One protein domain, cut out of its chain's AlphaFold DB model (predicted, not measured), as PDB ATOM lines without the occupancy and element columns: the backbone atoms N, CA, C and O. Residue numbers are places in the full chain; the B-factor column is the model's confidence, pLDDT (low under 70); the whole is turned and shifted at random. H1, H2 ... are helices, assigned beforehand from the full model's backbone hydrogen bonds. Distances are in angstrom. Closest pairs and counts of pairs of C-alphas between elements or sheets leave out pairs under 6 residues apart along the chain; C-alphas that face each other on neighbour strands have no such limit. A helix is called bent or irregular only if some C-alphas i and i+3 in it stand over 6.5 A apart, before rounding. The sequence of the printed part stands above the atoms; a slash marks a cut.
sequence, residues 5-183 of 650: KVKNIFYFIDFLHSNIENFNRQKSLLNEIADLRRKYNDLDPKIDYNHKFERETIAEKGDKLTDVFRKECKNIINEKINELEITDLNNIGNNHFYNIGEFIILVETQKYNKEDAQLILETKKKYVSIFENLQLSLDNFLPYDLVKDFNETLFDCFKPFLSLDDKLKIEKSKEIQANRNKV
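This is residues 5 to 183 of the 650 residues of an uncharacterized protein of Chryseobacterium sp. 7 (UniProt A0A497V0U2). A helical hairpin, H3 with H4a, extends from a cluster of H1, H5, H6, H7 and H8, in which H1, H7 and H8 pack on H6. The hairpin makes much of the long axis; at its cluster end the bent H4 turns, and its second arm, H4b, comes close to H1. The printed part has 179 residues with eight named helices, H1 to H8 in order, and no named strand: all helix, with packing part aligned, part crossed. It is only just loose, close to compact, with a radius of gyration of the C-alphas of 19.4 A and spans of 69 by 34 by 26 A.

H1, residues 5 to 18, begins at C-alpha 5 (1.426, -21.500, 33.635) and is 20.1 A long. H2 is residues 20 to 25; H3, residues 27 to 42, is 22.6 A. H4, residues 50 to 83, was assigned as one helix by its hydrogen bonds but is bent, C-alphas 72 and 75 being 6.8 A apart: H4a, residues 50 to 72, is 33.5 A, and H4b is residues 75 to 83. H5 is residues 100 to 108; H6, residues 114 to 133, is 28.6 A. H7, residues 144 to 161, is 25.5 A and irregular, C-alphas 157 and 160 being 7.3 A apart. H8, residues 164 to 180, is 24.9 A and ends at C-alpha 180 (10.165, -47.774, 52.953).

H1 touches residues 123 to 130 of H6, closest C-alphas His 17 and Ile 130, 5.6 A. H2 is close to but not clearly touching H6. H3 and H4a form a hairpin, closest C-alphas Tyr 40 and Arg 55, 5.5 A, at a shallow tilt of 22 degrees. H5 touches H7, closest C-alphas Ile 104 and Cys 157, 5.7 A. H6 touches H7, closest C-alphas Lys 124 and Phe 158, 6.5 A, and H8, closest C-alphas Phe 131 and Ser 173, 5.5 A. Every O i to N i+4 pair is within hydrogen-bond range in H1, H2, H3, H4a, H4b, H5 and H8; H6 has 15 of 16, H7 10 of 14.

The farthest C-alphas, Tyr 49 and Lys 114, are 69.3 A apart. The printed part has no cut; the link H4 to H5 is long. Residues 92 to 94 and 176 to 183 are under 70 in pLDDT.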
ATOM      1  N   LYS A   5       1.162 -21.066  32.260       91.75
ATOM      2  CA  LYS A   5       1.426 -21.500  33.635       91.75
ATOM      3  C   LYS A   5       1.066 -22.968  33.877       91.75
ATOM      4  O   LYS A   5       1.820 -23.686  34.524       91.75
ATOM      5  N   VAL A   6      -0.064 -23.439  33.342       94.31
ATOM      6  CA  VAL A   6      -0.429 -24.863  33.422       94.31
ATOM      7  C   VAL A   6       0.502 -25.707  32.546       94.31
ATOM      8  O   VAL A   6       0.893 -26.798  32.955       94.31
ATOM      9  N   LYS A   7       0.942 -25.200  31.386       95.81
ATOM     10  CA  LYS A   7       1.959 -25.896  30.580       95.81
ATOM     11  C   LYS A   7       3.289 -26.036  31.313       95.81
ATOM     12  O   LYS A   7       3.904 -27.085  31.187       95.81
ATOM     13  N   ASN A   8       3.702 -25.063  32.126       96.44
ATOM     14  CA  ASN A   8       4.913 -25.198  32.944       96.44
ATOM     15  C   ASN A   8       4.827 -26.399  33.894       96.44
ATOM     16  O   ASN A   8       5.784 -27.163  33.995       96.44
ATOM     17  N   ILE A   9       3.664 -26.640  34.515       96.50
ATOM     18  CA  ILE A   9       3.425 -27.850  35.322       96.50
ATOM     19  C   ILE A   9       3.610 -29.111  34.464       96.50
ATOM     20  O   ILE A   9       4.234 -30.079  34.902       96.50
ATOM     21  N   PHE A  10       3.113 -29.106  33.225       97.12
ATOM     22  CA  PHE A  10       3.240 -30.249  32.317       97.12
ATOM     23  C   PHE A  10       4.694 -30.467  31.882       97.12
ATOM     24  O   PHE A  10       5.181 -31.593  31.927       97.12
ATOM     25  N   TYR A  11       5.427 -29.399  31.565       97.94
ATOM     26  CA  TYR A  11       6.860 -29.455  31.271       97.94
ATOM     27  C   TYR A  11       7.682 -29.942  32.465       97.94
ATOM     28  O   TYR A  11       8.683 -30.636  32.288       97.94
ATOM     29  N   PHE A  12       7.249 -29.636  33.687       97.75
ATOM     30  CA  PHE A  12       7.884 -30.158  34.889       97.75
ATOM     31  C   PHE A  12       7.647 -31.667  35.057       97.75
ATOM     32  O   PHE A  12       8.591 -32.406  35.336       97.75
ATOM     33  N   ILE A  13       6.423 -32.153  34.810       97.81
ATOM     34  CA  ILE A  13       6.118 -33.596  34.774       97.81
ATOM     35  C   ILE A  13       6.957 -34.294  33.695       97.81
ATOM     36  O   ILE A  13       7.555 -35.337  33.957       97.81
ATOM     37  N   ASP A  14       7.057 -33.703  32.505       98.12
ATOM     38  CA  ASP A  14       7.875 -34.215  31.402       98.12
ATOM     39  C   ASP A  14       9.351 -34.329  31.782       98.12
ATOM     40  O   ASP A  14      10.004 -35.336  31.489       98.12
ATOM     41  N   PHE A  15       9.875 -33.309  32.461       98.00
ATOM     42  CA  PHE A  15      11.238 -33.300  32.961       98.00
ATOM     43  C   PHE A  15      11.472 -34.413  33.989       98.00
ATOM     44  O   PHE A  15      12.442 -35.160  33.856       98.00
ATOM     45  N   LEU A  16      10.579 -34.571  34.975       96.75
ATOM     46  CA  LEU A  16      10.691 -35.639  35.973       96.75
ATOM     47  C   LEU A  16      10.642 -37.020  35.314       96.75
ATOM     48  O   LEU A  16      11.482 -37.867  35.608       96.75
ATOM     49  N   HIS A  17       9.706 -37.224  34.384       97.69
ATOM     50  CA  HIS A  17       9.559 -38.471  33.640       97.69
ATOM     51  C   HIS A  17      10.823 -38.819  32.842       97.69
ATOM     52  O   HIS A  17      11.306 -39.949  32.889       97.69
ATOM     53  N   SER A  18      11.398 -37.839  32.146       97.56
ATOM     54  CA  SER A  18      12.586 -38.045  31.308       97.56
ATOM     55  C   SER A  18      13.862 -38.309  32.118       97.56
ATOM     56  O   SER A  18      14.839 -38.810  31.571       97.56
ATOM     57  N   ASN A  19      13.859 -38.009  33.422       96.56
ATOM     58  CA  ASN A  19      15.004 -38.193  34.317       96.56
ATOM     59  C   ASN A  19      14.869 -39.394  35.270       96.56
ATOM     60  O   ASN A  19      15.751 -39.596  36.105       96.56
ATOM     61  N   ILE A  20      13.823 -40.222  35.141       95.31
ATOM     62  CA  ILE A  20      13.588 -41.378  36.028       95.31
ATOM     63  C   ILE A  20      14.817 -42.291  36.120       95.31
ATOM     64  O   ILE A  20      15.203 -42.684  37.219       95.31
ATOM     65  N   GLU A  21      15.463 -42.618  34.995       95.19
ATOM     66  CA  GLU A  21      16.657 -43.471  35.006       95.19
ATOM     67  C   GLU A  21      17.813 -42.839  35.781       95.19
ATOM     68  O   GLU A  21      18.477 -43.523  36.561       95.19
ATOM     69  N   ASN A  22      18.037 -41.534  35.598       93.50
ATOM     70  CA  ASN A  22      19.074 -40.802  36.316       93.50
ATOM     71  C   ASN A  22      18.797 -40.804  37.826       93.50
ATOM     72  O   ASN A  22      19.684 -41.120  38.616       93.50
ATOM     73  N   PHE A  23      17.550 -40.552  38.231       93.62
ATOM     74  CA  PHE A  23      17.153 -40.606  39.638       93.62
ATOM     75  C   PHE A  23      17.320 -42.015  40.213       93.62
ATOM     76  O   PHE A  23      17.897 -42.187  41.283       93.62
ATOM     77  N   ASN A  24      16.901 -43.048  39.484       94.06
ATOM     78  CA  ASN A  24      17.008 -44.434  39.934       94.06
ATOM     79  C   ASN A  24      18.463 -44.889  40.146       94.06
ATOM     80  O   ASN A  24      18.710 -45.694  41.047       94.06
ATOM     81  N   ARG A  25      19.437 -44.353  39.392       94.31
ATOM     82  CA  ARG A  25      20.873 -44.626  39.610       94.31
ATOM     83  C   ARG A  25      21.365 -44.164  40.985       94.31
ATOM     84  O   ARG A  25      22.267 -44.783  41.538       94.31
ATOM     85  N   GLN A  26      20.724 -43.158  41.580       93.75
ATOM     86  CA  GLN A  26      21.085 -42.625  42.900       93.75
ATOM     87  C   GLN A  26      20.575 -43.463  44.077       93.75
ATOM     88  O   GLN A  26      20.832 -43.150  45.240       93.75
ATOM     89  N   LYS A  27      19.845 -44.551  43.813       92.19
ATOM     90  CA  LYS A  27      19.300 -45.416  44.862       92.19
ATOM     91  C   LYS A  27      20.380 -46.070  45.718       92.19
ATOM     92  O   LYS A  27      20.211 -46.148  46.931       92.19
ATOM     93  N   SER A  28      21.484 -46.517  45.120       92.06
ATOM     94  CA  SER A  28      22.617 -47.074  45.872       92.06
ATOM     95  C   SER A  28      23.241 -46.030  46.799       92.06
ATOM     96  O   SER A  28      23.476 -46.324  47.967       92.06
ATOM     97  N   LEU A  29      23.417 -44.802  46.307       93.88
ATOM     98  CA  LEU A  29      23.945 -43.677  47.074       93.88
ATOM     99  C   LEU A  29      23.049 -43.336  48.274       93.88
ATOM    100  O   LEU A  29      23.536 -43.198  49.392       93.88
ATOM    101  N   LEU A  30      21.730 -43.257  48.068       91.25
ATOM    102  CA  LEU A  30      20.771 -43.020  49.153       91.25
ATOM    103  C   LEU A  30      20.753 -44.154  50.183       91.25
ATOM    104  O   LEU A  30      20.657 -43.879  51.380       91.25
ATOM    105  N   ASN A  31      20.879 -45.408  49.742       90.62
ATOM    106  CA  ASN A  31      20.999 -46.548  50.649       90.62
ATOM    107  C   ASN A  31      22.275 -46.444  51.498       90.62
ATOM    108  O   ASN A  31      22.209 -46.622  52.710       90.62
ATOM    109  N   GLU A  32      23.413 -46.075  50.900       94.62
ATOM    110  CA  GLU A  32      24.663 -45.881  51.643       94.62
ATOM    111  C   GLU A  32      24.559 -44.725  52.652       94.62
ATOM    112  O   GLU A  32      24.988 -44.860  53.798       94.62
ATOM    113  N   ILE A  33      23.924 -43.608  52.277       93.50
ATOM    114  CA  ILE A  33      23.649 -42.494  53.201       93.50
ATOM    115  C   ILE A  33      22.770 -42.965  54.370       93.50
ATOM    116  O   ILE A  33      23.033 -42.613  55.523       93.50
ATOM    117  N   ALA A  34      21.733 -43.761  54.102       89.69
ATOM    118  CA  ALA A  34      20.863 -44.312  55.139       89.69
ATOM    119  C   ALA A  34      21.621 -45.271  56.077       89.69
ATOM    120  O   ALA A  34      21.443 -45.202  57.294       89.69
ATOM    121  N   ASP A  35      22.507 -46.108  55.538       92.12
ATOM    122  CA  ASP A  35      23.363 -47.011  56.312       92.12
ATOM    123  C   ASP A  35      24.332 -46.251  57.214       92.12
ATOM    124  O   ASP A  35      24.476 -46.588  58.389       92.12
ATOM    125  N   LEU A  36      24.958 -45.188  56.703       93.31
ATOM    126  CA  LEU A  36      25.824 -44.322  57.503       93.31
ATOM    127  C   LEU A  36      25.045 -43.625  58.618       93.31
ATOM    128  O   LEU A  36      25.526 -43.571  59.744       93.31
ATOM    129  N   ARG A  37      23.820 -43.153  58.353       91.44
ATOM    130  CA  ARG A  37      22.959 -42.566  59.393       91.44
ATOM    131  C   ARG A  37      22.572 -43.575  60.469       91.44
ATOM    132  O   ARG A  37      22.537 -43.204  61.638       91.44
ATOM    133  N   ARG A  38      22.294 -44.830  60.100       89.06
ATOM    134  CA  ARG A  38      22.047 -45.908  61.072       89.06
ATOM    135  C   ARG A  38      23.274 -46.131  61.948       89.06
ATOM    136  O   ARG A  38      23.183 -45.919  63.150       89.06
ATOM    137  N   LYS A  39      24.436 -46.378  61.334       93.06
ATOM    138  CA  LYS A  39      25.708 -46.546  62.058       93.06
ATOM    139  C   LYS A  39      26.017 -45.357  62.971       93.06
ATOM    140  O   LYS A  39      26.387 -45.548  64.118       93.06
ATOM    141  N   TYR A  40      25.815 -44.129  62.494       94.06
ATOM    142  CA  TYR A  40      26.002 -42.917  63.294       94.06
ATOM    143  C   TYR A  40      25.135 -42.912  64.565       94.06
ATOM    144  O   TYR A  40      25.606 -42.527  65.638       94.06
ATOM    145  N   ASN A  41      23.870 -43.325  64.444       89.25
ATOM    146  CA  ASN A  41      22.925 -43.363  65.558       89.25
ATOM    147  C   ASN A  41      23.200 -44.517  66.533       89.25
ATOM    148  O   ASN A  41      22.923 -44.352  67.719       89.25
ATOM    149  N   ASP A  42      23.760 -45.630  66.050       90.94
ATOM    150  CA  ASP A  42      24.121 -46.798  66.867       90.94
ATOM    151  C   ASP A  42      25.345 -46.539  67.763       90.94
ATOM    152  O   ASP A  42      25.485 -47.134  68.831       90.94
ATOM    153  N   LEU A  43      26.227 -45.626  67.352       90.88
ATOM    154  CA  LEU A  43      27.366 -45.179  68.151       90.88
ATOM    155  C   LEU A  43      26.896 -44.301  69.313       90.88
ATOM    156  O   LEU A  43      26.093 -43.405  69.095       90.88
ATOM    157  N   ASP A  44      27.436 -44.469  70.523       90.69
ATOM    158  CA  ASP A  44      27.155 -43.590  71.674       90.69
ATOM    159  C   ASP A  44      28.452 -43.070  72.328       90.69
ATOM    160  O   ASP A  44      29.095 -43.811  73.080       90.69
ATOM    161  N   PRO A  45      28.832 -41.796  72.086       89.12
ATOM    162  CA  PRO A  45      30.001 -41.151  72.690       89.12
ATOM    163  C   PRO A  45      30.000 -41.090  74.218       89.12
ATOM    164  O   PRO A  45      31.030 -40.787  74.812       89.12
ATOM    165  N   LYS A  46      28.843 -41.300  74.862       83.38
ATOM    166  CA  LYS A  46      28.739 -41.325  76.325       83.38
ATOM    167  C   LYS A  46      29.173 -42.660  76.920       83.38
ATOM    168  O   LYS A  46      29.508 -42.697  78.096       83.38
ATOM    169  N   ILE A  47      29.125 -43.726  76.121       83.81
ATOM    170  CA  ILE A  47      29.481 -45.089  76.528       83.81
ATOM    171  C   ILE A  47      30.931 -45.390  76.135       83.81
ATOM    172  O   ILE A  47      31.663 -45.984  76.918       83.81
ATOM    173  N   ASP A  48      31.361 -44.947  74.951       90.94
ATOM    174  CA  ASP A  48      32.750 -45.052  74.502       90.94
ATOM    175  C   ASP A  48      33.181 -43.730  73.866       90.94
ATOM    176  O   ASP A  48      32.586 -43.265  72.895       90.94
ATOM    177  N   TYR A  49      34.241 -43.118  74.395       89.19
ATOM    178  CA  TYR A  49      34.788 -41.884  73.838       89.19
ATOM    179  C   TYR A  49      35.245 -42.050  72.377       89.19
ATOM    180  O   TYR A  49      35.128 -41.105  71.595       89.19
ATOM    181  N   ASN A  50      35.679 -43.246  71.962       93.06
ATOM    182  CA  ASN A  50      36.061 -43.530  70.574       93.06
ATOM    183  C   ASN A  50      34.882 -43.396  69.604       93.06
ATOM    184  O   ASN A  50      35.065 -42.924  68.479       93.06
ATOM    185  N   HIS A  51      33.653 -43.673  70.060       95.19
ATOM    186  CA  HIS A  51      32.445 -43.461  69.261       95.19
ATOM    187  C   HIS A  51      32.276 -41.999  68.831       95.19
ATOM    188  O   HIS A  51      31.613 -41.731  67.830       95.19
ATOM    189  N   LYS A  52      32.864 -41.036  69.555       94.56
ATOM    190  CA  LYS A  52      32.889 -39.634  69.126       94.56
ATOM    191  C   LYS A  52      33.631 -39.481  67.797       94.56
ATOM    192  O   LYS A  52      33.079 -38.908  66.863       94.56
ATOM    193  N   PHE A  53      34.848 -40.013  67.705       95.38
ATOM    194  CA  PHE A  53      35.677 -39.906  66.503       95.38
ATOM    195  C   PHE A  53      35.118 -40.743  65.349       95.38
ATOM    196  O   PHE A  53      35.155 -40.327  64.190       95.38
ATOM    197  N   GLU A  54      34.530 -41.901  65.655       95.69
ATOM    198  CA  GLU A  54      33.825 -42.705  64.655       95.69
ATOM    199  C   GLU A  54      32.598 -41.972  64.103       95.69
ATOM    200  O   GLU A  54      32.393 -41.947  62.889       95.69
ATOM    201  N   ARG A  55      31.821 -41.298  64.962       95.69
ATOM    202  CA  ARG A  55      30.716 -40.437  64.526       95.69
ATOM    203  C   ARG A  55      31.196 -39.296  63.641       95.69
ATOM    204  O   ARG A  55      30.548 -39.034  62.634       95.69
ATOM    205  N   GLU A  56      32.300 -38.642  63.991       95.50
ATOM    206  CA  GLU A  56      32.897 -37.577  63.172       95.50
ATOM    207  C   GLU A  56      33.291 -38.107  61.783       95.50
ATOM    208  O   GLU A  56      32.912 -37.522  60.769       95.50
ATOM    209  N   THR A  57      33.935 -39.277  61.720       96.44
ATOM    210  CA  THR A  57      34.328 -39.928  60.458       96.44
ATOM    211  C   THR A  57      33.114 -40.322  59.607       96.44
ATOM    212  O   THR A  57      33.081 -40.097  58.394       96.44
ATOM    213  N   ILE A  58      32.087 -40.911  60.232       96.31
ATOM    214  CA  ILE A  58      30.848 -41.306  59.551       96.31
ATOM    215  C   ILE A  58      30.087 -40.076  59.054       96.31
ATOM    216  O   ILE A  58      29.570 -40.108  57.936       96.31
ATOM    217  N   ALA A  59      30.027 -39.008  59.853       94.75
ATOM    218  CA  ALA A  59      29.396 -37.754  59.468       94.75
ATOM    219  C   ALA A  59      30.102 -37.141  58.256       94.75
ATOM    220  O   ALA A  59      29.438 -36.859  57.267       94.75
ATOM    221  N   GLU A  60      31.437 -37.056  58.262       96.75
ATOM    222  CA  GLU A  60      32.198 -36.524  57.127       96.75
ATOM    223  C   GLU A  60      31.953 -37.335  55.842       96.75
ATOM    224  O   GLU A  60      31.746 -36.771  54.763       96.75
ATOM    225  N   LYS A  61      31.930 -38.672  55.940       96.56
ATOM    226  CA  LYS A  61      31.606 -39.532  54.793       96.56
ATOM    227  C   LYS A  61      30.161 -39.323  54.328       96.56
ATOM    228  O   LYS A  61      29.911 -39.223  53.127       96.56
ATOM    229  N   GLY A  62      29.217 -39.254  55.266       95.50
ATOM    230  CA  GLY A  62      27.801 -39.033  54.989       95.50
ATOM    231  C   GLY A  62      27.535 -37.684  54.325       95.50
ATOM    232  O   GLY A  62      26.740 -37.619  53.387       95.50
ATOM    233  N   ASP A  63      28.237 -36.636  54.751       94.44
ATOM    234  CA  ASP A  63      28.145 -35.293  54.182       94.44
ATOM    235  C   ASP A  63      28.656 -35.278  52.738       94.44
ATOM    236  O   ASP A  63      27.940 -34.820  51.849       94.44
ATOM    237  N   LYS A  64      29.811 -35.906  52.459       96.62
ATOM    238  CA  LYS A  64      30.340 -36.044  51.088       96.62
ATOM    239  C   LYS A  64      29.344 -36.733  50.154       96.62
ATOM    240  O   LYS A  64      29.082 -36.234  49.063       96.62
ATOM    241  N   LEU A  65      28.758 -37.858  50.571       95.25
ATOM    242  CA  LEU A  65      27.757 -38.568  49.762       95.25
ATOM    243  C   LEU A  65      26.470 -37.751  49.594       95.25
ATOM    244  O   LEU A  65      25.881 -37.731  48.513       95.25
ATOM    245  N   THR A  66      26.048 -37.040  50.642       93.56
ATOM    246  CA  THR A  66      24.886 -36.144  50.590       93.56
ATOM    247  C   THR A  66      25.111 -34.993  49.610       93.56
ATOM    248  O   THR A  66      24.182 -34.621  48.893       93.56
ATOM    249  N   ASP A  67      26.328 -34.457  49.532       94.38
ATOM    250  CA  ASP A  67      26.691 -33.408  48.580       94.38
ATOM    251  C   ASP A  67      26.698 -33.914  47.135       94.38
ATOM    252  O   ASP A  67      26.178 -33.221  46.255       94.38
ATOM    253  N   VAL A  68      27.192 -35.136  46.884       94.44
ATOM    254  CA  VAL A  68      27.069 -35.783  45.564       94.44
ATOM    255  C   VAL A  68      25.595 -35.913  45.180       94.44
ATOM    256  O   VAL A  68      25.191 -35.420  44.127       94.44
ATOM    257  N   PHE A  69      24.763 -36.470  46.066       93.69
ATOM    258  CA  PHE A  69      23.328 -36.622  45.813       93.69
ATOM    259  C   PHE A  69      22.639 -35.272  45.558       93.69
ATOM    260  O   PHE A  69      21.827 -35.124  44.640       93.69
ATOM    261  N   ARG A  70      22.974 -34.252  46.356       92.31
ATOM    262  CA  ARG A  70      22.430 -32.903  46.194       92.31
ATOM    263  C   ARG A  70      22.792 -32.336  44.823       92.31
ATOM    264  O   ARG A  70      21.914 -31.786  44.164       92.31
ATOM    265  N   LYS A  71      24.043 -32.484  44.389       92.94
ATOM    266  CA  LYS A  71      24.515 -31.981  43.096       92.94
ATOM    267  C   LYS A  71      23.869 -32.713  41.918       92.94
ATOM    268  O   LYS A  71      23.420 -32.059  40.985       92.94
ATOM    269  N   GLU A  72      23.804 -34.040  41.969       91.62
ATOM    270  CA  GLU A  72      23.360 -34.876  40.843       91.62
ATOM    271  C   GLU A  72      21.837 -35.005  40.716       91.62
ATOM    272  O   GLU A  72      21.343 -35.424  39.671       91.62
ATOM    273  N   CYS A  73      21.078 -34.657  41.757       90.44
ATOM    274  CA  CYS A  73      19.616 -34.711  41.729       90.44
ATOM    275  C   CYS A  73      18.976 -33.407  42.176       90.44
ATOM    276  O   CYS A  73      18.300 -32.742  41.392       90.44
ATOM    277  N   LYS A  74      19.171 -33.032  43.442       89.62
ATOM    278  CA  LYS A  74      18.386 -31.958  44.060       89.62
ATOM    279  C   LYS A  74      18.590 -30.607  43.369       89.62
ATOM    280  O   LYS A  74      17.623 -29.887  43.153       89.62
ATOM    281  N   ASN A  75      19.824 -30.278  42.996       92.62
ATOM    282  CA  ASN A  75      20.137 -29.019  42.326       92.62
ATOM    283  C   ASN A  75      19.525 -28.956  40.924       92.62
ATOM    284  O   ASN A  75      18.904 -27.952  40.606       92.62
ATOM    285  N   ILE A  76      19.599 -30.040  40.147       93.94
ATOM    286  CA  ILE A  76      19.017 -30.099  38.796       93.94
ATOM    287  C   ILE A  76      17.497 -29.882  38.853       93.94
ATOM    288  O   ILE A  76      16.924 -29.153  38.046       93.94
ATOM    289  N   ILE A  77      16.828 -30.476  39.846       94.38
ATOM    290  CA  ILE A  77      15.387 -30.286  40.036       94.38
ATOM    291  C   ILE A  77      15.071 -28.860  40.491       94.38
ATOM    292  O   ILE A  77      14.139 -28.257  39.969       94.38
ATOM    293  N   ASN A  78      15.847 -28.303  41.423       93.75
ATOM    294  CA  ASN A  78      15.661 -26.927  41.881       93.75
ATOM    295  C   ASN A  78      15.862 -25.910  40.749       93.75
ATOM    296  O   ASN A  78      15.086 -24.968  40.626       93.75
ATOM    297  N   GLU A  79      16.878 -26.114  39.908       95.25
ATOM    298  CA  GLU A  79      17.109 -25.316  38.703       95.25
ATOM    299  C   GLU A  79      15.896 -25.386  37.780       95.25
ATOM    300  O   GLU A  79      15.416 -24.344  37.339       95.25
ATOM    301  N   LYS A  80      15.324 -26.581  37.575       96.62
ATOM    302  CA  LYS A  80      14.135 -26.731  36.734       96.62
ATOM    303  C   LYS A  80      12.875 -26.105  37.333       96.62
ATOM    304  O   LYS A  80      12.081 -25.526  36.596       96.62
ATOM    305  N   ILE A  81      12.691 -26.200  38.649       94.88
ATOM    306  CA  ILE A  81      11.594 -25.538  39.372       94.88
ATOM    307  C   ILE A  81      11.667 -24.022  39.166       94.88
ATOM    308  O   ILE A  81      10.641 -23.407  38.882       94.88
ATOM    309  N   ASN A  82      12.866 -23.444  39.270       94.19
ATOM    310  CA  ASN A  82      13.084 -22.013  39.067       94.19
ATOM    311  C   ASN A  82      12.912 -21.612  37.594       94.19
ATOM    312  O   ASN A  82      12.255 -20.616  37.318       94.19
ATOM    313  N   GLU A  83      13.461 -22.391  36.654       95.94
ATOM    314  CA  GLU A  83      13.342 -22.150  35.207       95.94
ATOM    315  C   GLU A  83      11.876 -22.106  34.753       95.94
ATOM    316  O   GLU A  83      11.499 -21.259  33.951       95.94
ATOM    317  N   LEU A  84      11.050 -23.015  35.277       95.81
ATOM    318  CA  LEU A  84       9.636 -23.138  34.925       95.81
ATOM    319  C   LEU A  84       8.705 -22.320  35.836       95.81
ATOM    320  O   LEU A  84       7.485 -22.416  35.695       95.81
ATOM    321  N   GLU A  85       9.255 -21.551  36.780       94.12
ATOM    322  CA  GLU A  85       8.495 -20.774  37.769       94.12
ATOM    323  C   GLU A  85       7.423 -21.613  38.496       94.12
ATOM    324  O   GLU A  85       6.296 -21.171  38.732       94.12
ATOM    325  N   ILE A  86       7.764 -22.860  38.839       93.25
ATOM    326  CA  ILE A  86       6.841 -23.810  39.476       93.25
ATOM    327  C   ILE A  86       6.492 -23.377  40.898       93.25
ATOM    328  O   ILE A  86       5.344 -23.514  41.311       93.25
ATOM    329  N   THR A  87       7.472 -22.883  41.654       92.56
ATOM    330  CA  THR A  87       7.299 -22.319  42.997       92.56
ATOM    331  C   THR A  87       8.535 -21.501  43.388       92.56
ATOM    332  O   THR A  87       9.592 -21.665  42.779       92.56
ATOM    333  N   ASP A  88       8.442 -20.642  44.407       87.94
ATOM    334  CA  ASP A  88       9.601 -19.932  44.972       87.94
ATOM    335  C   ASP A  88      10.203 -20.743  46.112       87.94
ATOM    336  O   ASP A  88       9.742 -20.670  47.251       87.94
ATOM    337  N   LEU A  89      11.290 -21.452  45.811       86.69
ATOM    338  CA  LEU A  89      12.019 -22.273  46.778       86.69
ATOM    339  C   LEU A  89      12.583 -21.481  47.973       86.69
ATOM    340  O   LEU A  89      12.955 -22.090  48.980       86.69
ATOM    341  N   ASN A  90      12.653 -20.145  47.901       85.06
ATOM    342  CA  ASN A  90      13.074 -19.302  49.025       85.06
ATOM    343  C   ASN A  90      11.932 -19.033  50.018       85.06
ATOM    344  O   ASN A  90      12.183 -18.637  51.162       85.06
ATOM    345  N   ASN A  91      10.680 -19.276  49.626       82.56
ATOM    346  CA  ASN A  91       9.512 -19.069  50.464       82.56
ATOM    347  C   ASN A  91       9.159 -20.346  51.242       82.56
ATOM    348  O   ASN A  91       8.244 -21.091  50.903       82.56
ATOM    349  N   ILE A  92       9.874 -20.568  52.350       64.62
ATOM    350  CA  ILE A  92       9.811 -21.778  53.200       64.62
ATOM    351  C   ILE A  92       8.385 -22.118  53.710       64.62
ATOM    352  O   ILE A  92       8.165 -23.229  54.181       64.62
ATOM    353  N   GLY A  93       7.413 -21.203  53.615       63.56
ATOM    354  CA  GLY A  93       6.015 -21.432  54.004       63.56
ATOM    355  C   GLY A  93       5.005 -21.527  52.856       63.56
ATOM    356  O   GLY A  93       3.811 -21.569  53.144       63.56
ATOM    357  N   ASN A  94       5.440 -21.488  51.590       69.56
ATOM    358  CA  ASN A  94       4.541 -21.494  50.432       69.56
ATOM    359  C   ASN A  94       5.185 -22.119  49.177       69.56
ATOM    360  O   ASN A  94       5.123 -21.540  48.093       69.56
ATOM    361  N   ASN A  95       5.796 -23.299  49.321       75.75
ATOM    362  CA  ASN A  95       6.434 -24.037  48.218       75.75
ATOM    363  C   ASN A  95       5.430 -24.886  47.402       75.75
ATOM    364  O   ASN A  95       5.757 -25.985  46.951       75.75
ATOM    365  N   HIS A  96       4.195 -24.403  47.264       86.19
ATOM    366  CA  HIS A  96       3.134 -25.047  46.489       86.19
ATOM    367  C   HIS A  96       3.303 -24.782  44.988       86.19
ATOM    368  O   HIS A  96       3.912 -23.777  44.610       86.19
ATOM    369  N   PHE A  97       2.721 -25.630  44.131       85.00
ATOM    370  CA  PHE A  97       2.647 -25.352  42.693       85.00
ATOM    371  C   PHE A  97       1.937 -24.015  42.458       85.00
ATOM    372  O   PHE A  97       0.738 -23.852  42.710       85.00
ATOM    373  N   TYR A  98       2.668 -23.054  41.908       84.12
ATOM    374  CA  TYR A  98       2.093 -21.812  41.442       84.12
ATOM    375  C   TYR A  98       1.057 -22.102  40.368       84.12
ATOM    376  O   TYR A  98       1.292 -22.842  39.417       84.12
ATOM    377  N   ASN A  99      -0.110 -21.481  40.520       81.75
ATOM    378  CA  ASN A  99      -1.199 -21.562  39.553       81.75
ATOM    379  C   ASN A  99      -1.790 -22.976  39.369       81.75
ATOM    380  O   ASN A  99      -2.548 -23.186  38.425       81.75
ATOM    381  N   ILE A 100      -1.554 -23.921  40.293       89.88
ATOM    382  CA  ILE A 100      -2.258 -25.218  40.302       89.88
ATOM    383  C   ILE A 100      -3.783 -25.042  40.320       89.88
ATOM    384  O   ILE A 100      -4.511 -25.798  39.684       89.88
ATOM    385  N   GLY A 101      -4.262 -23.970  40.962       89.31
ATOM    386  CA  GLY A 101      -5.668 -23.570  40.949       89.31
ATOM    387  C   GLY A 101      -6.218 -23.285  39.548       89.31
ATOM    388  O   GLY A 101      -7.379 -23.588  39.293       89.31
ATOM    389  N   GLU A 102      -5.405 -22.776  38.612       91.75
ATOM    390  CA  GLU A 102      -5.835 -22.601  37.217       91.75
ATOM    391  C   GLU A 102      -6.093 -23.960  36.552       91.75
ATOM    392  O   GLU A 102      -7.072 -24.104  35.818       91.75
ATOM    393  N   PHE A 103      -5.269 -24.974  36.849       93.94
ATOM    394  CA  PHE A 103      -5.484 -26.324  36.331       93.94
ATOM    395  C   PHE A 103      -6.724 -26.982  36.951       93.94
ATOM    396  O   PHE A 103      -7.530 -27.556  36.222       93.94
ATOM    397  N   ILE A 104      -6.928 -26.827  38.266       93.12
ATOM    398  CA  ILE A 104      -8.144 -27.288  38.958       93.12
ATOM    399  C   ILE A 104      -9.388 -26.682  38.298       93.12
ATOM    400  O   ILE A 104     -10.261 -27.421  37.847       93.12
ATOM    401  N   ILE A 105      -9.438 -25.353  38.154       90.88
ATOM    402  CA  ILE A 105     -10.573 -24.654  37.534       90.88
ATOM    403  C   ILE A 105     -10.790 -25.137  36.098       90.88
ATOM    404  O   ILE A 105     -11.932 -25.360  35.695       90.88
ATOM    405  N   LEU A 106      -9.721 -25.310  35.313       91.69
ATOM    406  CA  LEU A 106      -9.815 -25.799  33.937       91.69
ATOM    407  C   LEU A 106     -10.487 -27.180  33.870       91.69
ATOM    408  O   LEU A 106     -11.367 -27.381  33.030       91.69
ATOM    409  N   VAL A 107     -10.088 -28.104  34.749       91.25
ATOM    410  CA  VAL A 107     -10.631 -29.468  34.812       91.25
ATOM    411  C   VAL A 107     -12.071 -29.471  35.329       91.25
ATOM    412  O   VAL A 107     -12.942 -30.049  34.683       91.25
ATOM    413  N   GLU A 108     -12.350 -28.794  36.445       91.06
ATOM    414  CA  GLU A 108     -13.681 -28.752  37.067       91.06
ATOM    415  C   GLU A 108     -14.730 -28.106  36.159       91.06
ATOM    416  O   GLU A 108     -15.862 -28.576  36.062       91.06
ATOM    417  N   THR A 109     -14.348 -27.034  35.462       90.75
ATOM    418  CA  THR A 109     -15.252 -26.320  34.550       90.75
ATOM    419  C   THR A 109     -15.325 -26.946  33.159       90.75
ATOM    420  O   THR A 109     -16.129 -26.493  32.345       90.75
ATOM    421  N   GLN A 110     -14.498 -27.960  32.873       90.81
ATOM    422  CA  GLN A 110     -14.386 -28.628  31.571       90.81
ATOM    423  C   GLN A 110     -14.136 -27.658  30.399       90.81
ATOM    424  O   GLN A 110     -14.536 -27.902  29.262       90.81
ATOM    425  N   LYS A 111     -13.465 -26.526  30.660       91.06
ATOM    426  CA  LYS A 111     -13.219 -25.450  29.678       91.06
ATOM    427  C   LYS A 111     -11.969 -25.697  28.823       91.06
ATOM    428  O   LYS A 111     -11.143 -24.800  28.623       91.06
ATOM    429  N   TYR A 112     -11.820 -26.910  28.307       91.69
ATOM    430  CA  TYR A 112     -10.714 -27.319  27.440       91.69
ATOM    431  C   TYR A 112     -11.228 -27.787  26.073       91.69
ATOM    432  O   TYR A 112     -12.309 -28.362  25.968       91.69
ATOM    433  N   ASN A 113     -10.472 -27.499  25.012       93.88
ATOM    434  CA  ASN A 113     -10.778 -27.994  23.666       93.88
ATOM    435  C   ASN A 113     -10.171 -29.395  23.443       93.88
ATOM    436  O   ASN A 113      -9.641 -30.022  24.364       93.88
ATOM    437  N   LYS A 114     -10.286 -29.923  22.220       93.94
ATOM    438  CA  LYS A 114      -9.794 -31.265  21.883       93.94
ATOM    439  C   LYS A 114      -8.270 -31.359  22.001       93.94
ATOM    440  O   LYS A 114      -7.757 -32.360  22.494       93.94
ATOM    441  N   GLU A 115      -7.567 -30.317  21.575       95.50
ATOM    442  CA  GLU A 115      -6.109 -30.217  21.620       95.50
ATOM    443  C   GLU A 115      -5.606 -30.162  23.072       95.50
ATOM    444  O   GLU A 115      -4.698 -30.901  23.448       95.50
ATOM    445  N   ASP A 116      -6.260 -29.358  23.915       95.12
ATOM    446  CA  ASP A 116      -6.005 -29.278  25.352       95.12
ATOM    447  C   ASP A 116      -6.207 -30.653  26.022       95.12
ATOM    448  O   ASP A 116      -5.368 -31.109  26.798       95.12
ATOM    449  N   ALA A 117      -7.312 -31.342  25.709       94.69
ATOM    450  CA  ALA A 117      -7.611 -32.665  26.260       94.69
ATOM    451  C   ALA A 117      -6.551 -33.703  25.865       94.69
ATOM    452  O   ALA A 117      -6.153 -34.527  26.692       94.69
ATOM    453  N   GLN A 118      -6.065 -33.654  24.623       96.38
ATOM    454  CA  GLN A 118      -4.980 -34.520  24.173       96.38
ATOM    455  C   GLN A 118      -3.692 -34.251  24.962       96.38
ATOM    456  O   GLN A 118      -3.077 -35.199  25.450       96.38
ATOM    457  N   LEU A 119      -3.334 -32.981  25.170       97.00
ATOM    458  CA  LEU A 119      -2.161 -32.603  25.959       97.00
ATOM    459  C   LEU A 119      -2.270 -33.064  27.426       97.00
ATOM    460  O   LEU A 119      -1.301 -33.578  27.992       97.00
ATOM    461  N   ILE A 120      -3.456 -32.947  28.037       97.00
ATOM    462  CA  ILE A 120      -3.729 -33.462  29.390       97.00
ATOM    463  C   ILE A 120      -3.549 -34.981  29.430       97.00
ATOM    464  O   ILE A 120      -2.910 -35.499  30.344       97.00
ATOM    465  N   LEU A 121      -4.077 -35.708  28.440       97.06
ATOM    466  CA  LEU A 121      -3.963 -37.167  28.371       97.06
ATOM    467  C   LEU A 121      -2.515 -37.633  28.173       97.06
ATOM    468  O   LEU A 121      -2.109 -38.626  28.780       97.06
ATOM    469  N   GLU A 122      -1.734 -36.934  27.352       97.88
ATOM    470  CA  GLU A 122      -0.307 -37.205  27.154       97.88
ATOM    471  C   GLU A 122       0.493 -36.953  28.437       97.88
ATOM    472  O   GLU A 122       1.273 -37.812  28.859       97.88
ATOM    473  N   THR A 123       0.234 -35.834  29.114       98.00
ATOM    474  CA  THR A 123       0.875 -35.496  30.393       98.00
ATOM    475  C   THR A 123       0.489 -36.490  31.487       98.00
ATOM    476  O   THR A 123       1.349 -36.977  32.222       98.00
ATOM    477  N   LYS A 124      -0.788 -36.887  31.553       97.25
ATOM    478  CA  LYS A 124      -1.285 -37.899  32.494       97.25
ATOM    479  C   LYS A 124      -0.525 -39.214  32.360       97.25
ATOM    480  O   LYS A 124      -0.189 -39.823  33.371       97.25
ATOM    481  N   LYS A 125      -0.251 -39.678  31.133       97.75
ATOM    482  CA  LYS A 125       0.500 -40.931  30.913       97.75
ATOM    483  C   LYS A 125       1.891 -40.861  31.544       97.75
ATOM    484  O   LYS A 125       2.313 -41.810  32.197       97.75
ATOM    485  N   LYS A 126       2.576 -39.726  31.393       98.25
ATOM    486  CA  LYS A 126       3.896 -39.492  31.989       98.25
ATOM    487  C   LYS A 126       3.816 -39.389  33.512       98.25
ATOM    488  O   LYS A 126       4.627 -39.999  34.196       98.25
ATOM    489  N   TYR A 127       2.798 -38.706  34.036       97.56
ATOM    490  CA  TYR A 127       2.514 -38.643  35.471       97.56
ATOM    491  C   TYR A 127       2.336 -40.042  36.088       97.56
ATOM    492  O   TYR A 127       3.009 -40.367  37.061       97.56
ATOM    493  N   VAL A 128       1.509 -40.908  35.489       96.44
ATOM    494  CA  VAL A 128       1.328 -42.304  35.944       96.44
ATOM    495  C   VAL A 128       2.640 -43.091  35.851       96.44
ATOM    496  O   VAL A 128       3.010 -43.781  36.800       96.44
ATOM    497  N   SER A 129       3.379 -42.939  34.746       95.94
ATOM    498  CA  SER A 129       4.676 -43.597  34.529       95.94
ATOM    499  C   SER A 129       5.721 -43.222  35.588       95.94
ATOM    500  O   SER A 129       6.515 -44.073  35.985       95.94
ATOM    501  N   ILE A 130       5.703 -41.987  36.110       95.69
ATOM    502  CA  ILE A 130       6.576 -41.591  37.226       95.69
ATOM    503  C   ILE A 130       6.306 -42.466  38.451       95.69
ATOM    504  O   ILE A 130       7.250 -43.004  39.020       95.69
ATOM    505  N   PHE A 131       5.045 -42.675  38.838       92.56
ATOM    506  CA  PHE A 131       4.728 -43.547  39.974       92.56
ATOM    507  C   PHE A 131       5.112 -45.003  39.713       92.56
ATOM    508  O   PHE A 131       5.599 -45.676  40.618       92.56
ATOM    509  N   GLU A 132       4.919 -45.493  38.493       92.88
ATOM    510  CA  GLU A 132       5.214 -46.882  38.141       92.88
ATOM    511  C   GLU A 132       6.722 -47.183  38.125       92.88
ATOM    512  O   GLU A 132       7.151 -48.230  38.610       92.88
ATOM    513  N   ASN A 133       7.533 -46.257  37.606       94.19
ATOM    514  CA  ASN A 133       8.932 -46.525  37.258       94.19
ATOM    515  C   ASN A 133       9.957 -45.866  38.193       94.19
ATOM    516  O   ASN A 133      11.125 -46.274  38.220       94.19
ATOM    517  N   LEU A 134       9.563 -44.852  38.968       91.62
ATOM    518  CA  LEU A 134      10.465 -44.209  39.913       91.62
ATOM    519  C   LEU A 134      10.676 -45.113  41.133       91.62
ATOM    520  O   LEU A 134       9.788 -45.355  41.947       91.62
ATOM    521  N   GLN A 135      11.908 -45.585  41.293       90.06
ATOM    522  CA  GLN A 135      12.326 -46.395  42.427       90.06
ATOM    523  C   GLN A 135      12.734 -45.551  43.628       90.06
ATOM    524  O   GLN A 135      13.253 -46.115  44.584       90.06
ATOM    525  N   LEU A 136      12.573 -44.236  43.608       87.81
ATOM    526  CA  LEU A 136      12.828 -43.343  44.732       87.81
ATOM    527  C   LEU A 136      11.535 -42.633  45.113       87.81
ATOM    528  O   LEU A 136      10.651 -42.454  44.286       87.81
ATOM    529  N   SER A 137      11.416 -42.241  46.376       88.44
ATOM    530  CA  SER A 137      10.295 -41.399  46.782       88.44
ATOM    531  C   SER A 137      10.576 -39.945  46.388       88.44
ATOM    532  O   SER A 137      11.726 -39.501  46.454       88.44
ATOM    533  N   LEU A 138       9.536 -39.222  45.967       89.62
ATOM    534  CA  LEU A 138       9.630 -37.828  45.515       89.62
ATOM    535  C   LEU A 138      10.143 -36.888  46.621       89.62
ATOM    536  O   LEU A 138      10.799 -35.892  46.330       89.62
ATOM    537  N   ASP A 139       9.908 -37.227  47.889       89.44
ATOM    538  CA  ASP A 139      10.407 -36.495  49.065       89.44
ATOM    539  C   ASP A 139      11.938 -36.469  49.195       89.44
ATOM    540  O   ASP A 139      12.484 -35.598  49.874       89.44
ATOM    541  N   ASN A 140      12.651 -37.368  48.509       88.06
ATOM    542  CA  ASN A 140      14.111 -37.339  48.484       88.06
ATOM    543  C   ASN A 140      14.641 -36.097  47.762       88.06
ATOM    544  O   ASN A 140      15.781 -35.693  47.998       88.06
ATOM    545  N   PHE A 141      13.844 -35.488  46.882       87.88
ATOM    546  CA  PHE A 141      14.331 -34.433  46.005       87.88
ATOM    547  C   PHE A 141      13.373 -33.251  45.797       87.88
ATOM    548  O   PHE A 141      13.851 -32.183  45.422       87.88
ATOM    549  N   LEU A 142      12.081 -33.372  46.122       89.38
ATOM    550  CA  LEU A 142      11.127 -32.256  46.139       89.38
ATOM    551  C   LEU A 142      10.880 -31.725  47.568       89.38
ATOM    552  O   LEU A 142      10.916 -32.495  48.531       89.38
ATOM    553  N   PRO A 143      10.591 -30.419  47.736       86.69
ATOM    554  CA  PRO A 143      10.074 -29.874  48.992       86.69
ATOM    555  C   PRO A 143       8.749 -30.533  49.407       86.69
ATOM    556  O   PRO A 143       7.952 -30.908  48.553       86.69
ATOM    557  N   TYR A 144       8.489 -30.615  50.716       85.62
ATOM    558  CA  TYR A 144       7.313 -31.302  51.272       85.62
ATOM    559  C   TYR A 144       5.977 -30.838  50.666       85.62
ATOM    560  O   TYR A 144       5.182 -31.674  50.242       85.62
ATOM    561  N   ASP A 145       5.751 -29.527  50.579       86.62
ATOM    562  CA  ASP A 145       4.500 -28.978  50.035       86.62
ATOM    563  C   ASP A 145       4.332 -29.318  48.548       86.62
ATOM    564  O   ASP A 145       3.241 -29.676  48.111       86.62
ATOM    565  N   LEU A 146       5.430 -29.330  47.789       89.88
ATOM    566  CA  LEU A 146       5.410 -29.700  46.377       89.88
ATOM    567  C   LEU A 146       5.163 -31.201  46.177       89.88
ATOM    568  O   LEU A 146       4.446 -31.584  45.258       89.88
ATOM    569  N   VAL A 147       5.707 -32.060  47.049       91.00
ATOM    570  CA  VAL A 147       5.382 -33.500  47.068       91.00
ATOM    571  C   VAL A 147       3.895 -33.698  47.321       91.00
ATOM    572  O   VAL A 147       3.265 -34.522  46.659       91.00
ATOM    573  N   LYS A 148       3.339 -32.957  48.282       89.69
ATOM    574  CA  LYS A 148       1.921 -33.028  48.617       89.69
ATOM    575  C   LYS A 148       1.069 -32.638  47.417       89.69
ATOM    576  O   LYS A 148       0.225 -33.426  46.999       89.69
ATOM    577  N   ASP A 149       1.334 -31.484  46.817       91.25
ATOM    578  CA  ASP A 149       0.576 -31.046  45.650       91.25
ATOM    579  C   ASP A 149       0.744 -32.015  44.470       91.25
ATOM    580  O   ASP A 149      -0.214 -32.283  43.749       91.25
ATOM    581  N   PHE A 150       1.937 -32.593  44.290       93.56
ATOM    582  CA  PHE A 150       2.175 -33.589  43.248       93.56
ATOM    583  C   PHE A 150       1.369 -34.872  43.481       93.56
ATOM    584  O   PHE A 150       0.793 -35.419  42.548       93.56
ATOM    585  N   ASN A 151       1.307 -35.358  44.721       90.75
ATOM    586  CA  ASN A 151       0.668 -36.630  45.062       90.75
ATOM    587  C   ASN A 151      -0.850 -36.543  45.262       90.75
ATOM    588  O   ASN A 151      -1.537 -37.562  45.108       90.75
ATOM    589  N   GLU A 152      -1.348 -35.381  45.681       92.06
ATOM    590  CA  GLU A 152      -2.745 -35.142  46.056       92.06
ATOM    591  C   GLU A 152      -3.425 -34.237  45.028       92.06
ATOM    592  O   GLU A 152      -4.339 -34.666  44.332       92.06
ATOM    593  N   THR A 153      -2.942 -33.006  44.866       92.62
ATOM    594  CA  THR A 153      -3.624 -32.003  44.038       92.62
ATOM    595  C   THR A 153      -3.569 -32.337  42.548       92.62
ATOM    596  O   THR A 153      -4.603 -32.318  41.881       92.62
ATOM    597  N   LEU A 154      -2.404 -32.718  42.010       94.25
ATOM    598  CA  LEU A 154      -2.303 -33.177  40.619       94.25
ATOM    599  C   LEU A 154      -3.063 -34.481  40.393       94.25
ATOM    600  O   LEU A 154      -3.657 -34.660  39.330       94.25
ATOM    601  N   PHE A 155      -3.085 -35.375  41.383       94.19
ATOM    602  CA  PHE A 155      -3.903 -36.580  41.305       94.19
ATOM    603  C   PHE A 155      -5.382 -36.226  41.122       94.19
ATOM    604  O   PHE A 155      -6.018 -36.777  40.227       94.19
ATOM    605  N   ASP A 156      -5.909 -35.285  41.908       92.75
ATOM    606  CA  ASP A 156      -7.293 -34.830  41.784       92.75
ATOM    607  C   ASP A 156      -7.568 -34.161  40.429       92.75
ATOM    608  O   ASP A 156      -8.593 -34.455  39.811       92.75
ATOM    609  N   CYS A 157      -6.633 -33.362  39.902       94.38
ATOM    610  CA  CYS A 157      -6.745 -32.802  38.551       94.38
ATOM    611  C   CYS A 157      -6.775 -33.889  37.464       94.38
ATOM    612  O   CYS A 157      -7.546 -33.797  36.509       94.38
ATOM    613  N   PHE A 158      -5.954 -34.936  37.586       96.19
ATOM    614  CA  PHE A 158      -5.927 -36.025  36.609       96.19
ATOM    615  C   PHE A 158      -7.044 -37.049  36.811       96.19
ATOM    616  O   PHE A 158      -7.348 -37.790  35.877       96.19
ATOM    617  N   LYS A 159      -7.688 -37.086  37.983       94.12
ATOM    618  CA  LYS A 159      -8.690 -38.085  38.381       94.12
ATOM    619  C   LYS A 159      -9.789 -38.342  37.343       94.12
ATOM    620  O   LYS A 159     -10.088 -39.523  37.143       94.12
ATOM    621  N   PRO A 160     -10.361 -37.335  36.650       93.56
ATOM    622  CA  PRO A 160     -11.360 -37.572  35.602       93.56
ATOM    623  C   PRO A 160     -10.816 -38.326  34.378       93.56
ATOM    624  O   PRO A 160     -11.583 -38.915  33.624       93.56
ATOM    625  N   PHE A 161      -9.496 -38.326  34.187       94.06
ATOM    626  CA  PHE A 161      -8.791 -38.921  33.051       94.06
ATOM    627  C   PHE A 161      -8.093 -40.248  33.401       94.06
ATOM    628  O   PHE A 161      -7.517 -40.892  32.517       94.06
ATOM    629  N   LEU A 162      -8.100 -40.656  34.677       93.44
ATOM    630  CA  LEU A 162      -7.484 -41.901  35.141       93.44
ATOM    631  C   LEU A 162      -8.409 -43.096  34.896       93.44
ATOM    632  O   LEU A 162      -9.551 -43.130  35.359       93.44
ATOM    633  N   SER A 163      -7.871 -44.121  34.239       93.75
ATOM    634  CA  SER A 163      -8.481 -45.450  34.209       93.75
ATOM    635  C   SER A 163      -8.345 -46.151  35.570       93.75
ATOM    636  O   SER A 163      -7.632 -45.685  36.463       93.75
ATOM    637  N   LEU A 164      -9.028 -47.285  35.744       89.25
ATOM    638  CA  LEU A 164      -8.861 -48.108  36.946       89.25
ATOM    639  C   LEU A 164      -7.419 -48.633  37.079       89.25
ATOM    640  O   LEU A 164      -6.866 -48.602  38.173       89.25
ATOM    641  N   ASP A 165      -6.803 -49.040  35.966       93.12
ATOM    642  CA  ASP A 165      -5.405 -49.489  35.919       93.12
ATOM    643  C   ASP A 165      -4.433 -48.378  36.349       93.12
ATOM    644  O   ASP A 165      -3.558 -48.603  37.183       93.12
ATOM    645  N   ASP A 166      -4.648 -47.146  35.868       94.25
ATOM    646  CA  ASP A 166      -3.828 -45.995  36.265       94.25
ATOM    647  C   ASP A 166      -3.880 -45.760  37.788       94.25
ATOM    648  O   ASP A 166      -2.855 -45.497  38.419       94.25
ATOM    649  N   LYS A 167      -5.071 -45.868  38.396       90.19
ATOM    650  CA  LYS A 167      -5.252 -45.682  39.846       90.19
ATOM    651  C   LYS A 167      -4.521 -46.757  40.642       90.19
ATOM    652  O   LYS A 167      -3.794 -46.419  41.572       90.19
ATOM    653  N   LEU A 168      -4.647 -48.018  40.230       86.31
ATOM    654  CA  LEU A 168      -3.964 -49.147  40.867       86.31
ATOM    655  C   LEU A 168      -2.436 -49.008  40.799       86.31
ATOM    656  O   LEU A 168      -1.747 -49.278  41.783       86.31
ATOM    657  N   LYS A 169      -1.892 -48.535  39.670       89.62
ATOM    658  CA  LYS A 169      -0.454 -48.249  39.521       89.62
ATOM    659  C   LYS A 169       0.025 -47.178  40.498       89.62
ATOM    660  O   LYS A 169       1.050 -47.360  41.159       89.62
ATOM    661  N   ILE A 170      -0.730 -46.086  40.626       88.94
ATOM    662  CA  ILE A 170      -0.413 -44.997  41.557       88.94
ATOM    663  C   ILE A 170      -0.491 -45.483  43.013       88.94
ATOM    664  O   ILE A 170       0.417 -45.209  43.796       88.94
ATOM    665  N   GLU A 171      -1.536 -46.226  43.385       84.88
ATOM    666  CA  GLU A 171      -1.711 -46.756  44.745       84.88
ATOM    667  C   GLU A 171      -0.597 -47.732  45.133       84.88
ATOM    668  O   GLU A 171       0.026 -47.563  46.181       84.88
ATOM    669  N   LYS A 172      -0.252 -48.679  44.253       81.62
ATOM    670  CA  LYS A 172       0.850 -49.625  44.482       81.62
ATOM    671  C   LYS A 172       2.186 -48.908  44.694       81.62
ATOM    672  O   LYS A 172       2.978 -49.300  45.549       81.62
ATOM    673  N   SER A 173       2.441 -47.837  43.942       77.81
ATOM    674  CA  SER A 173       3.631 -47.001  44.131       77.81
ATOM    675  C   SER A 173       3.628 -46.292  45.486       77.81
ATOM    676  O   SER A 173       4.628 -46.335  46.207       77.81
ATOM    677  N   LYS A 174       2.487 -45.709  45.883       76.62
ATOM    678  CA  LYS A 174       2.314 -45.079  47.202       76.62
ATOM    679  C   LYS A 174       2.532 -46.082  48.336       76.62
ATOM    680  O   LYS A 174       3.197 -45.739  49.311       76.62
ATOM    681  N   GLU A 175       2.065 -47.323  48.204       70.94
ATOM    682  CA  GLU A 175       2.338 -48.391  49.173       70.94
ATOM    683  C   GLU A 175       3.825 -48.746  49.249       70.94
ATOM    684  O   GLU A 175       4.368 -48.861  50.346       70.94
ATOM    685  N   ILE A 176       4.516 -48.873  48.113       64.81
ATOM    686  CA  ILE A 176       5.964 -49.141  48.081       64.81
ATOM    687  C   ILE A 176       6.745 -47.994  48.741       64.81
ATOM    688  O   ILE A 176       7.677 -48.247  49.506       64.81
ATOM    689  N   GLN A 177       6.361 -46.740  48.488       65.31
ATOM    690  CA  GLN A 177       6.982 -45.564  49.104       65.31
ATOM    691  C   GLN A 177       6.680 -45.485  50.611       65.31
ATOM    692  O   GLN A 177       7.592 -45.271  51.409       65.31
ATOM    693  N   ALA A 178       5.440 -45.757  51.028       64.00
ATOM    694  CA  ALA A 178       5.049 -45.810  52.437       64.00
ATOM    695  C   ALA A 178       5.734 -46.963  53.195       64.00
ATOM    696  O   ALA A 178       6.131 -46.802  54.350       64.00
ATOM    697  N   ASN A 179       5.932 -48.110  52.540       55.59
ATOM    698  CA  ASN A 179       6.584 -49.279  53.124       55.59
ATOM    699  C   ASN A 179       8.102 -49.098  53.304       55.59
ATOM    700  O   ASN A 179       8.682 -49.811  54.109       55.59
ATOM    701  N   ARG A 180       8.755 -48.118  52.657       52.12
ATOM    702  CA  ARG A 180      10.165 -47.774  52.953       52.12
ATOM    703  C   ARG A 180      10.355 -47.024  54.264       52.12
ATOM    704  O   ARG A 180      11.421 -47.108  54.863       52.12
ATOM    705  N   ASN A 181       9.314 -46.332  54.717       45.84
ATOM    706  CA  ASN A 181       9.257 -45.731  56.048       45.84
ATOM    707  C   ASN A 181       8.674 -46.700  57.093       45.84
ATOM    708  O   ASN A 181       8.691 -46.394  58.288       45.84
ATOM    709  N   LYS A 182       8.180 -47.878  56.676       43.25
ATOM    710  CA  LYS A 182       7.933 -48.992  57.590       43.25
ATOM    711  C   LYS A 182       9.249 -49.705  57.835       43.25
ATOM    712  O   LYS A 182       9.788 -50.386  56.970       43.25
ATOM    713  N   VAL A 183       9.735 -49.560  59.055       39.72
ATOM    714  CA  VAL A 183      10.796 -50.409  59.572       39.72
ATOM    715  C   VAL A 183      10.309 -51.859  59.479       39.72
ATOM    716  O   VAL A 183       9.263 -52.194  60.040       39.72
TER     717      VAL A 183